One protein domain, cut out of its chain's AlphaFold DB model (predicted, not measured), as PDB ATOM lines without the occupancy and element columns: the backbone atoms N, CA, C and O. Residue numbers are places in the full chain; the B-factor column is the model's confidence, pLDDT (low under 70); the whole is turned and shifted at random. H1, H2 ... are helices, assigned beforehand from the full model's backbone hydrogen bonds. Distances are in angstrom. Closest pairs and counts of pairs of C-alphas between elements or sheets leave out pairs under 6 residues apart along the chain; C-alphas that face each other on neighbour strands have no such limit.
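What this domain is: This is residues 2 to 80 of the 206 residues of the protein "Phage_lysozyme2 domain-containing protein" of Clostridium sp. CAG:7 (UniProt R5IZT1). A helical hairpin, H3 and H4, with H5 steeply across H4, makes the body; H2 leads away from it as an arm, with small H1 near its far end. Printed are 79 residues with five named helices, H1 to H5, and no named strand: all helix. It is only just loose, close to compact, with radius of gyration of the C-alphas 14.4 A and spans of 40 by 28 by 23 A.

How they stand to each other: Start at H1, residues 2 to 7, close to but not clearly touching H2, residues 15 to 27; C-alphas 5 and 17 are closest, 6.7 A. H2 only just touches H3, residues 30 to 38, only at the corner, with 3 pairs of C-alphas within 8 A, by residues 26 to 27 alone; C-alphas 27 and 33 are closest, 6.6 A. H3 and H4, residues 42 to 54, form a hairpin, a shallow tilt of 6 degrees, opposite ways; C-alphas 36 and 45 are closest, 5.3 A. H4 touches H5, residues 61 to 79, at a steep 61 degrees; C-alphas 43 and 68 are closest, 4.9 A. Every O i to N i+4 pair is within hydrogen-bond range in H1, H2, H3 and H5, 8 of 9 in H4.

Where its parts are: Find C-alpha 2 at (12.272, 21.532, -32.411), where H1 begins. H2 runs 18.6 A; H5 runs 24.7 A to C-alpha 79 at (33.279, 40.296, -21.021).

The domain as a whole: The farthest C-alphas, of Gly 9 and Glu 61, are 41.0 A apart. The printed part has no cut and no long link; pLDDT is under 70 at residue 80.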
ATOM      1  N   LEU A   2      13.755  21.572 -32.492       90.62
ATOM      2  CA  LEU A   2      12.272  21.532 -32.411       90.62
ATOM      3  C   LEU A   2      11.720  20.534 -31.374       90.62
ATOM      4  O   LEU A   2      10.813  20.870 -30.620       90.62
ATOM      5  N   ASN A   3      12.270  19.318 -31.312       91.44
ATOM      6  CA  ASN A   3      11.842  18.322 -30.321       91.44
ATOM      7  C   ASN A   3      12.184  18.740 -28.886       91.44
ATOM      8  O   ASN A   3      11.383  18.521 -27.987       91.44
ATOM      9  N   HIS A   4      13.332  19.392 -28.694       90.19
ATOM     10  CA  HIS A   4      13.738  19.938 -27.403       90.19
ATOM     11  C   HIS A   4      12.778  21.055 -26.956       90.19
ATOM     12  O   HIS A   4      12.278  21.019 -25.839       90.19
ATOM     13  N   ALA A   5      12.398  21.967 -27.862       92.94
ATOM     14  CA  ALA A   5      11.393  22.999 -27.588       92.94
ATOM     15  C   ALA A   5      10.029  22.401 -27.186       92.94
ATOM     16  O   ALA A   5       9.418  22.840 -26.213       92.94
ATOM     17  N   LYS A   6       9.580  21.348 -27.888       93.25
ATOM     18  CA  LYS A   6       8.346  20.618 -27.547       93.25
ATOM     19  C   LYS A   6       8.413  19.981 -26.155       93.25
ATOM     20  O   LYS A   6       7.436  20.058 -25.421       93.25
ATOM     21  N   GLN A   7       9.541  19.369 -25.797       91.75
ATOM     22  CA  GLN A   7       9.745  18.757 -24.478       91.75
ATOM     23  C   GLN A   7       9.788  19.799 -23.357       91.75
ATOM     24  O   GLN A   7       9.207  19.578 -22.301       91.75
ATOM     25  N   ALA A   8      10.416  20.947 -23.607       90.25
ATOM     26  CA  ALA A   8      10.470  22.062 -22.668       90.25
ATOM     27  C   ALA A   8       9.131  22.817 -22.531       90.25
ATOM     28  O   ALA A   8       9.019  23.704 -21.689       90.25
ATOM     29  N   GLY A   9       8.126  22.515 -23.367       94.56
ATOM     30  CA  GLY A   9       6.857  23.248 -23.392       94.56
ATOM     31  C   GLY A   9       7.014  24.721 -23.787       94.56
ATOM     32  O   GLY A   9       6.178  25.544 -23.423       94.56
ATOM     33  N   ALA A  10       8.083  25.061 -24.513       94.56
ATOM     34  CA  ALA A  10       8.454  26.430 -24.852       94.56
ATOM     35  C   ALA A  10       8.381  26.684 -26.366       94.56
ATOM     36  O   ALA A  10       8.506  25.773 -27.189       94.56
ATOM     37  N   SER A  11       8.197  27.949 -26.749       95.81
ATOM     38  CA  SER A  11       8.255  28.356 -28.156       95.81
ATOM     39  C   SER A  11       9.650  28.119 -28.730       95.81
ATOM     40  O   SER A  11      10.645  28.445 -28.091       95.81
ATOM     41  N   ILE A  12       9.740  27.648 -29.980       94.38
ATOM     42  CA  ILE A  12      11.029  27.521 -30.684       94.38
ATOM     43  C   ILE A  12      11.740  28.879 -30.866       94.38
ATOM     44  O   ILE A  12      12.955  28.930 -31.049       94.38
ATOM     45  N   ALA A  13      10.986  29.979 -30.811       93.94
ATOM     46  CA  ALA A  13      11.508  31.339 -30.901       93.94
ATOM     47  C   ALA A  13      11.945  31.923 -29.542       93.94
ATOM     48  O   ALA A  13      12.444  33.044 -29.507       93.94
ATOM     49  N   ASP A  14      11.748  31.203 -28.433       95.19
ATOM     50  CA  ASP A  14      12.135  31.682 -27.105       95.19
ATOM     51  C   ASP A  14      13.657  31.674 -26.928       95.19
ATOM     52  O   ASP A  14      14.296  30.629 -27.035       95.19
ATOM     53  N   LEU A  15      14.239  32.836 -26.621       94.62
ATOM     54  CA  LEU A  15      15.690  32.999 -26.540       94.62
ATOM     55  C   LEU A  15      16.335  32.077 -25.495       94.62
ATOM     56  O   LEU A  15      17.391  31.509 -25.763       94.62
ATOM     57  N   ASN A  16      15.718  31.906 -24.323       93.19
ATOM     58  CA  ASN A  16      16.291  31.071 -23.266       93.19
ATOM     59  C   ASN A  16      16.278  29.594 -23.663       93.19
ATOM     60  O   ASN A  16      17.262  28.897 -23.428       93.19
ATOM     61  N   MET A  17      15.218  29.132 -24.330       94.44
ATOM     62  CA  MET A  17      15.169  27.792 -24.915       94.44
ATOM     63  C   MET A  17      16.264  27.609 -25.974       94.44
ATOM     64  O   MET A  17      16.968  26.601 -25.951       94.44
ATOM     65  N   GLN A  18      16.463  28.584 -26.869       95.44
ATOM     66  CA  GLN A  18      17.503  28.495 -27.903       95.44
ATOM     67  C   GLN A  18      18.909  28.420 -27.294       95.44
ATOM     68  O   GLN A  18      19.721  27.600 -27.721       95.44
ATOM     69  N   LEU A  19      19.185  29.253 -26.288       93.56
ATOM     70  CA  LEU A  19      20.467  29.270 -25.584       93.56
ATOM     71  C   LEU A  19      20.690  27.993 -24.767       93.56
ATOM     72  O   LEU A  19      21.797  27.456 -24.783       93.56
ATOM     73  N   GLY A  20      19.651  27.490 -24.098       92.94
ATOM     74  CA  GLY A  20      19.692  26.222 -23.370       92.94
ATOM     75  C   GLY A  20      20.008  25.050 -24.298       92.94
ATOM     76  O   GLY A  20      20.961  24.316 -24.050       92.94
ATOM     77  N   PHE A  21      19.293  24.951 -25.422       95.50
ATOM     78  CA  PHE A  21      19.545  23.925 -26.431       95.50
ATOM     79  C   PHE A  21      20.972  24.002 -26.991       95.50
ATOM     80  O   PHE A  21      21.646  22.980 -27.062       95.50
ATOM     81  N   LEU A  22      21.459  25.199 -27.347       95.12
ATOM     82  CA  LEU A  22      22.830  25.382 -27.838       95.12
ATOM     83  C   LEU A  22      23.869  24.920 -26.806       95.12
ATOM     84  O   LEU A  22      24.852  24.274 -27.166       95.12
ATOM     85  N   TRP A  23      23.667  25.251 -25.527       93.75
ATOM     86  CA  TRP A  23      24.572  24.839 -24.458       93.75
ATOM     87  C   TRP A  23      24.586  23.321 -24.265       93.75
ATOM     88  O   TRP A  23      25.662  22.737 -24.144       93.75
ATOM     89  N   GLU A  24      23.419  22.675 -24.263       93.62
ATOM     90  CA  GLU A  24      23.311  21.214 -24.187       93.62
ATOM     91  C   GLU A  24      23.945  20.528 -25.400       93.62
ATOM     92  O   GLU A  24      24.709  19.577 -25.246       93.62
ATOM     93  N   GLU A  25      23.677  21.028 -26.605       95.56
ATOM     94  CA  GLU A  25      24.215  20.467 -27.842       95.56
ATOM     95  C   GLU A  25      25.745  20.556 -27.870       95.56
ATOM     96  O   GLU A  25      26.417  19.555 -28.127       95.56
ATOM     97  N   LEU A  26      26.314  21.712 -27.505       95.31
ATOM     98  CA  LEU A  26      27.765  21.915 -27.435       95.31
ATOM     99  C   LEU A  26      28.464  20.966 -26.453       95.31
ATOM    100  O   LEU A  26      29.610  20.593 -26.705       95.31
ATOM    101  N   GLN A  27      27.804  20.521 -25.377       93.50
ATOM    102  CA  GLN A  27      28.393  19.545 -24.448       93.50
ATOM    103  C   GLN A  27      28.720  18.204 -25.123       93.50
ATOM    104  O   GLN A  27      29.670  17.537 -24.711       93.50
ATOM    105  N   GLY A  28      28.001  17.837 -26.190       96.44
ATOM    106  CA  GLY A  28      28.316  16.668 -27.017       96.44
ATOM    107  C   GLY A  28      29.597  16.827 -27.851       96.44
ATOM    108  O   GLY A  28      30.205  15.836 -28.250       96.44
ATOM    109  N   TYR A  29      30.058  18.061 -28.072       97.62
ATOM    110  CA  TYR A  29      31.278  18.384 -28.812       97.62
ATOM    111  C   TYR A  29      32.452  18.560 -27.844       97.62
ATOM    112  O   TYR A  29      33.013  19.645 -27.694       97.62
ATOM    113  N   THR A  30      32.841  17.471 -27.180       97.06
ATOM    114  CA  THR A  30      33.830  17.471 -26.084       97.06
ATOM    115  C   THR A  30      35.147  18.166 -26.440       97.06
ATOM    116  O   THR A  30      35.625  18.993 -25.669       97.06
ATOM    117  N   ALA A  31      35.690  17.927 -27.639       96.94
ATOM    118  CA  ALA A  31      36.909  18.591 -28.107       96.94
ATOM    119  C   ALA A  31      36.745  20.117 -28.255       96.94
ATOM    120  O   ALA A  31      37.657  20.873 -27.920       96.94
ATOM    121  N   VAL A  32      35.576  20.579 -28.719       97.94
ATOM    122  CA  VAL A  32      35.256  22.014 -28.811       97.94
ATOM    123  C   VAL A  32      35.141  22.601 -27.412       97.94
ATOM    124  O   VAL A  32      35.735  23.638 -27.137       97.94
ATOM    125  N   MET A  33      34.443  21.921 -26.503       97.62
ATOM    126  CA  MET A  33      34.296  22.364 -25.116       97.62
ATOM    127  C   MET A  33      35.637  22.455 -24.389       97.62
ATOM    128  O   MET A  33      35.882  23.422 -23.668       97.62
ATOM    129  N   ASP A  34      36.527  21.489 -24.597       97.25
ATOM    130  CA  ASP A  34      37.870  21.512 -24.025       97.25
ATOM    131  C   ASP A  34      38.716  22.651 -24.598       97.25
ATOM    132  O   ASP A  34      39.433  23.318 -23.846       97.25
ATOM    133  N   ALA A  35      38.610  22.914 -25.903       97.50
ATOM    134  CA  ALA A  35      39.258  24.058 -26.531       97.50
ATOM    135  C   ALA A  35      38.713  25.384 -25.979       97.50
ATOM    136  O   ALA A  35      39.499  26.262 -25.631       97.50
ATOM    137  N   LEU A  36      37.393  25.513 -25.820       95.88
ATOM    138  CA  LEU A  36      36.744  26.704 -25.267       95.88
ATOM    139  C   LEU A  36      37.157  26.969 -23.814       95.88
ATOM    140  O   LEU A  36      37.486  28.102 -23.477       95.88
ATOM    141  N   LYS A  37      37.221  25.935 -22.966       95.75
ATOM    142  CA  LYS A  37      37.670  26.057 -21.563       95.75
ATOM    143  C   LYS A  37      39.127  26.507 -21.433       95.75
ATOM    144  O   LYS A  37      39.493  27.093 -20.419       95.75
ATOM    145  N   LYS A  38      39.965  26.198 -22.425       95.19
ATOM    146  CA  LYS A  38      41.405  26.510 -22.437       95.19
ATOM    147  C   LYS A  38      41.752  27.737 -23.281       95.19
ATOM    148  O   LYS A  38      42.912  28.142 -23.305       95.19
ATOM    149  N   ALA A  39      40.790  28.300 -24.008       95.06
ATOM    150  CA  ALA A  39      41.047  29.372 -24.953       95.06
ATOM    151  C   ALA A  39      41.570  30.622 -24.230       95.06
ATOM    152  O   ALA A  39      40.876  31.230 -23.422       95.06
ATOM    153  N   GLY A  40      42.796  31.032 -24.564       89.62
ATOM    154  CA  GLY A  40      43.400  32.271 -24.062       89.62
ATOM    155  C   GLY A  40      43.042  33.518 -24.878       89.62
ATOM    156  O   GLY A  40      43.510  34.608 -24.563       89.62
ATOM    157  N   SER A  41      42.265  33.376 -25.955       92.06
ATOM    158  CA  SER A  41      41.859  34.485 -26.825       92.06
ATOM    159  C   SER A  41      40.531  34.201 -27.522       92.06
ATOM    160  O   SER A  41      40.162  33.041 -27.737       92.06
ATOM    161  N   VAL A  42      39.833  35.258 -27.947       94.75
ATOM    162  CA  VAL A  42      38.582  35.113 -28.708       94.75
ATOM    163  C   VAL A  42      38.830  34.456 -30.058       94.75
ATOM    164  O   VAL A  42      38.001  33.672 -30.508       94.75
ATOM    165  N   ARG A  43      39.981  34.713 -30.692       95.94
ATOM    166  CA  ARG A  43      40.357  34.037 -31.938       95.94
ATOM    167  C   ARG A  43      40.422  32.519 -31.754       95.94
ATOM    168  O   ARG A  43      39.827  31.800 -32.548       95.94
ATOM    169  N   ALA A  44      41.081  32.042 -30.696       96.44
ATOM    170  CA  ALA A  44      41.181  30.611 -30.415       96.44
ATOM    171  C   ALA A  44      39.800  29.979 -30.165       96.44
ATOM    172  O   ALA A  44      39.495  28.925 -30.719       96.44
ATOM    173  N   ALA A  45      38.942  30.652 -29.389       97.44
ATOM    174  CA  ALA A  45      37.576  30.192 -29.142       97.44
ATOM    175  C   ALA A  45      36.717  30.177 -30.424       97.44
ATOM    176  O   ALA A  45      36.039  29.193 -30.711       97.44
ATOM    177  N   SER A  46      36.783  31.246 -31.224       98.00
ATOM    178  CA  SER A  46      36.058  31.383 -32.492       98.00
ATOM    179  C   SER A  46      36.455  30.301 -33.498       98.00
ATOM    180  O   SER A  46      35.584  29.696 -34.126       98.00
ATOM    181  N   ASP A  47      37.753  30.032 -33.644       98.19
ATOM    182  CA  ASP A  47      38.263  29.029 -34.584       98.19
ATOM    183  C   ASP A  47      37.863  27.606 -34.163       98.19
ATOM    184  O   ASP A  47      37.535  26.780 -35.020       98.19
ATOM    185  N   ALA A  48      37.817  27.327 -32.854       98.12
ATOM    186  CA  ALA A  48      37.356  26.045 -32.322       98.12
ATOM    187  C   ALA A  48      35.871  25.792 -32.629       98.12
ATOM    188  O   ALA A  48      35.509  24.699 -33.066       98.12
ATOM    189  N   VAL A  49      35.013  26.806 -32.470       98.12
ATOM    190  CA  VAL A  49      33.584  26.700 -32.820       98.12
ATOM    191  C   VAL A  49      33.401  26.545 -34.331       98.12
ATOM    192  O   VAL A  49      32.655  25.672 -34.768       98.12
ATOM    193  N   LEU A  50      34.119  27.331 -35.140       98.25
ATOM    194  CA  LEU A  50      34.014  27.277 -36.601       98.25
ATOM    195  C   LEU A  50      34.386  25.895 -37.154       98.25
ATOM    196  O   LEU A  50      33.649  25.323 -37.952       98.25
ATOM    197  N   THR A  51      35.533  25.360 -36.737       97.50
ATOM    198  CA  THR A  51      36.092  24.122 -37.308       97.50
ATOM    199  C   THR A  51      35.577  22.856 -36.618       97.50
ATOM    200  O   THR A  51      35.576  21.778 -37.212       97.50
ATOM    201  N   GLY A  52      35.117  22.963 -35.369       97.00
ATOM    202  CA  GLY A  52      34.696  21.820 -34.563       97.00
ATOM    203  C   GLY A  52      33.185  21.646 -34.421       97.00
ATOM    204  O   GLY A  52      32.735  20.504 -34.321       97.00
ATOM    205  N   TYR A  53      32.410  22.732 -34.451       97.69
ATOM    206  CA  TYR A  53      30.956  22.703 -34.267       97.69
ATOM    207  C   TYR A  53      30.205  23.045 -35.558       97.69
ATOM    208  O   TYR A  53      29.487  22.198 -36.082       97.69
ATOM    209  N   GLU A  54      30.416  24.242 -36.114       97.25
ATOM    210  CA  GLU A  54      29.640  24.729 -37.268       97.25
ATOM    211  C   GLU A  54      30.020  24.043 -38.580       97.25
ATOM    212  O   GLU A  54      29.157  23.770 -39.409       97.25
ATOM    213  N   LYS A  55      31.320  23.792 -38.771       96.38
ATOM    214  CA  LYS A  55      31.901  23.109 -39.934       96.38
ATOM    215  C   LYS A  55      31.331  23.576 -41.286       96.38
ATOM    216  O   LYS A  55      30.926  22.735 -42.093       96.38
ATOM    217  N   PRO A  56      31.311  24.891 -41.583       97.12
ATOM    218  CA  PRO A  56      30.917  25.352 -42.908       97.12
ATOM    219  C   PRO A  56      31.912  24.861 -43.968       97.12
ATOM    220  O   PRO A  56      33.039  24.474 -43.652       97.12
ATOM    221  N   ALA A  57      31.508  24.912 -45.239       98.06
ATOM    222  CA  ALA A  57      32.389  24.562 -46.354       98.06
ATOM    223  C   ALA A  57      33.624  25.483 -46.433       98.06
ATOM    224  O   ALA A  57      34.718  25.020 -46.742       98.06
ATOM    225  N   ASP A  58      33.463  26.774 -46.115       97.38
ATOM    226  CA  ASP A  58      34.560  27.742 -46.059       97.38
ATOM    227  C   ASP A  58      35.049  27.948 -44.617       97.38
ATOM    228  O   ASP A  58      34.393  28.589 -43.794       97.38
ATOM    229  N   GLN A  59      36.232  27.408 -44.324       97.31
ATOM    230  CA  GLN A  59      36.947  27.575 -43.051       97.31
ATOM    231  C   GLN A  59      38.279  28.308 -43.260       97.31
ATOM    232  O   GLN A  59      39.234  28.115 -42.500       97.31
ATOM    233  N   SER A  60      38.366  29.117 -44.318       98.00
ATOM    234  CA  SER A  60      39.572  29.857 -44.677       98.00
ATOM    235  C   SER A  60      40.010  30.832 -43.581       98.00
ATOM    236  O   SER A  60      39.230  31.280 -42.734       98.00
ATOM    237  N   GLU A  61      41.283  31.225 -43.627       97.75
ATOM    238  CA  GLU A  61      41.832  32.233 -42.714       97.75
ATOM    239  C   GLU A  61      41.110  33.583 -42.807       97.75
ATOM    240  O   GLU A  61      40.976  34.285 -41.800       97.75
ATOM    241  N   THR A  62      40.574  33.921 -43.981       96.38
ATOM    242  CA  THR A  62      39.736  35.109 -44.177       96.38
ATOM    243  C   THR A  62      38.461  35.033 -43.332       96.38
ATOM    244  O   THR A  62      38.158  35.984 -42.604       96.38
ATOM    245  N   VAL A  63      37.747  33.900 -43.356       95.44
ATOM    246  CA  VAL A  63      36.531  33.686 -42.548       95.44
ATOM    247  C   VAL A  63      36.850  33.697 -41.059       95.44
ATOM    248  O   VAL A  63      36.184  34.395 -40.289       95.44
ATOM    249  N   LYS A  64      37.902  32.984 -40.645       96.94
ATOM    250  CA  LYS A  64      38.335  32.948 -39.242       96.94
ATOM    251  C   LYS A  64      38.675  34.340 -38.710       96.94
ATOM    252  O   LYS A  64      38.226  34.718 -37.627       96.94
ATOM    253  N   LYS A  65      39.407  35.146 -39.489       93.50
ATOM    254  CA  LYS A  65      39.730  36.533 -39.123       93.50
ATOM    255  C   LYS A  65      38.469  37.373 -38.969       93.50
ATOM    256  O   LYS A  65      38.318  38.040 -37.947       93.50
ATOM    257  N   LYS A  66      37.542  37.290 -39.926       94.62
ATOM    258  CA  LYS A  66      36.298  38.065 -39.880       94.62
ATOM    259  C   LYS A  66      35.413  37.688 -38.689       94.62
ATOM    260  O   LYS A  66      34.881  38.573 -38.024       94.62
ATOM    261  N   ARG A  67      35.282  36.397 -38.375       97.25
ATOM    262  CA  ARG A  67      34.523  35.939 -37.198       97.25
ATOM    263  C   ARG A  67      35.159  36.377 -35.888       97.25
ATOM    264  O   ARG A  67      34.451  36.858 -35.007       97.25
ATOM    265  N   ALA A  68      36.481  36.271 -35.778       94.06
ATOM    266  CA  ALA A  68      37.193  36.739 -34.599       94.06
ATOM    267  C   ALA A  68      37.035  38.253 -34.401       94.06
ATOM    268  O   ALA A  68      36.810  38.679 -33.276       94.06
ATOM    269  N   GLU A  69      37.056  39.064 -35.468       88.50
ATOM    270  CA  GLU A  69      36.778  40.510 -35.382       88.50
ATOM    271  C   GLU A  69      35.415  40.801 -34.730       88.50
ATOM    272  O   GLU A  69      35.325  41.657 -33.846       88.50
ATOM    273  N   TYR A  70      34.360  40.074 -35.119       91.50
ATOM    274  CA  TYR A  70      33.038  40.215 -34.499       91.50
ATOM    275  C   TYR A  70      33.030  39.753 -33.042       91.50
ATOM    276  O   TYR A  70      32.515  40.464 -32.174       91.50
ATOM    277  N   GLY A  71      33.631  38.594 -32.763       92.81
ATOM    278  CA  GLY A  71      33.762  38.070 -31.406       92.81
ATOM    279  C   GLY A  71      34.478  39.056 -30.486       92.81
ATOM    280  O   GLY A  71      34.030  39.286 -29.364       92.81
ATOM    281  N   GLU A  72      35.541  39.700 -30.972       87.69
ATOM    282  CA  GLU A  72      36.300  40.667 -30.183       87.69
ATOM    283  C   GLU A  72      35.510  41.936 -29.875       87.69
ATOM    284  O   GLU A  72      35.657  42.512 -28.796       87.69
ATOM    285  N   GLY A  73      34.636  42.371 -30.785       83.38
ATOM    286  CA  GLY A  73      33.702  43.460 -30.511       83.38
ATOM    287  C   GLY A  73      32.794  43.149 -29.317       83.38
ATOM    288  O   GLY A  73      32.645  43.976 -28.415       83.38
ATOM    289  N   TYR A  74      32.235  41.939 -29.272       87.06
ATOM    290  CA  TYR A  74      31.356  41.508 -28.183       87.06
ATOM    291  C   TYR A  74      32.101  41.219 -26.884       87.06
ATOM    292  O   TYR A  74      31.632  41.626 -25.820       87.06
ATOM    293  N   TYR A  75      33.275  40.596 -26.961       86.44
ATOM    294  CA  TYR A  75      34.128  40.378 -25.800       86.44
ATOM    295  C   TYR A  75      34.470  41.711 -25.133       86.44
ATOM    296  O   TYR A  75      34.240  41.871 -23.938       86.44
ATOM    297  N   LYS A  76      34.885  42.724 -25.906       80.75
ATOM    298  CA  LYS A  76      35.138  44.080 -25.387       80.75
ATOM    299  C   LYS A  76      33.903  44.729 -24.767       80.75
ATOM    300  O   LYS A  76      34.029  45.433 -23.772       80.75
ATOM    301  N   LYS A  77      32.726  44.520 -25.358       80.31
ATOM    302  CA  LYS A  77      31.477  45.136 -24.893       80.31
ATOM    303  C   LYS A  77      30.951  44.512 -23.597       80.31
ATOM    304  O   LYS A  77      30.391  45.236 -22.780       80.31
ATOM    305  N   TYR A  78      31.101  43.198 -23.425       80.88
ATOM    306  CA  TYR A  78      30.384  42.451 -22.386       80.88
ATOM    307  C   TYR A  78      31.280  41.699 -21.394       80.88
ATOM    308  O   TYR A  78      30.887  41.548 -20.243       80.88
ATOM    309  N   ALA A  79      32.461  41.230 -21.806       75.38
ATOM    310  CA  ALA A  79      33.279  40.296 -21.021       75.38
ATOM    311  C   ALA A  79      34.611  40.885 -20.540       75.38
ATOM    312  O   ALA A  79      35.036  40.595 -19.426       75.38
ATOM    313  N   ALA A  80      35.246  41.755 -21.329       64.88
ATOM    314  CA  ALA A  80      36.479  42.438 -20.936       64.88
ATOM    315  C   ALA A  80      36.281  43.352 -19.714       64.88
ATOM    316  O   ALA A  80      37.260  43.786 -19.107       64.88
TER     317      ALA A  80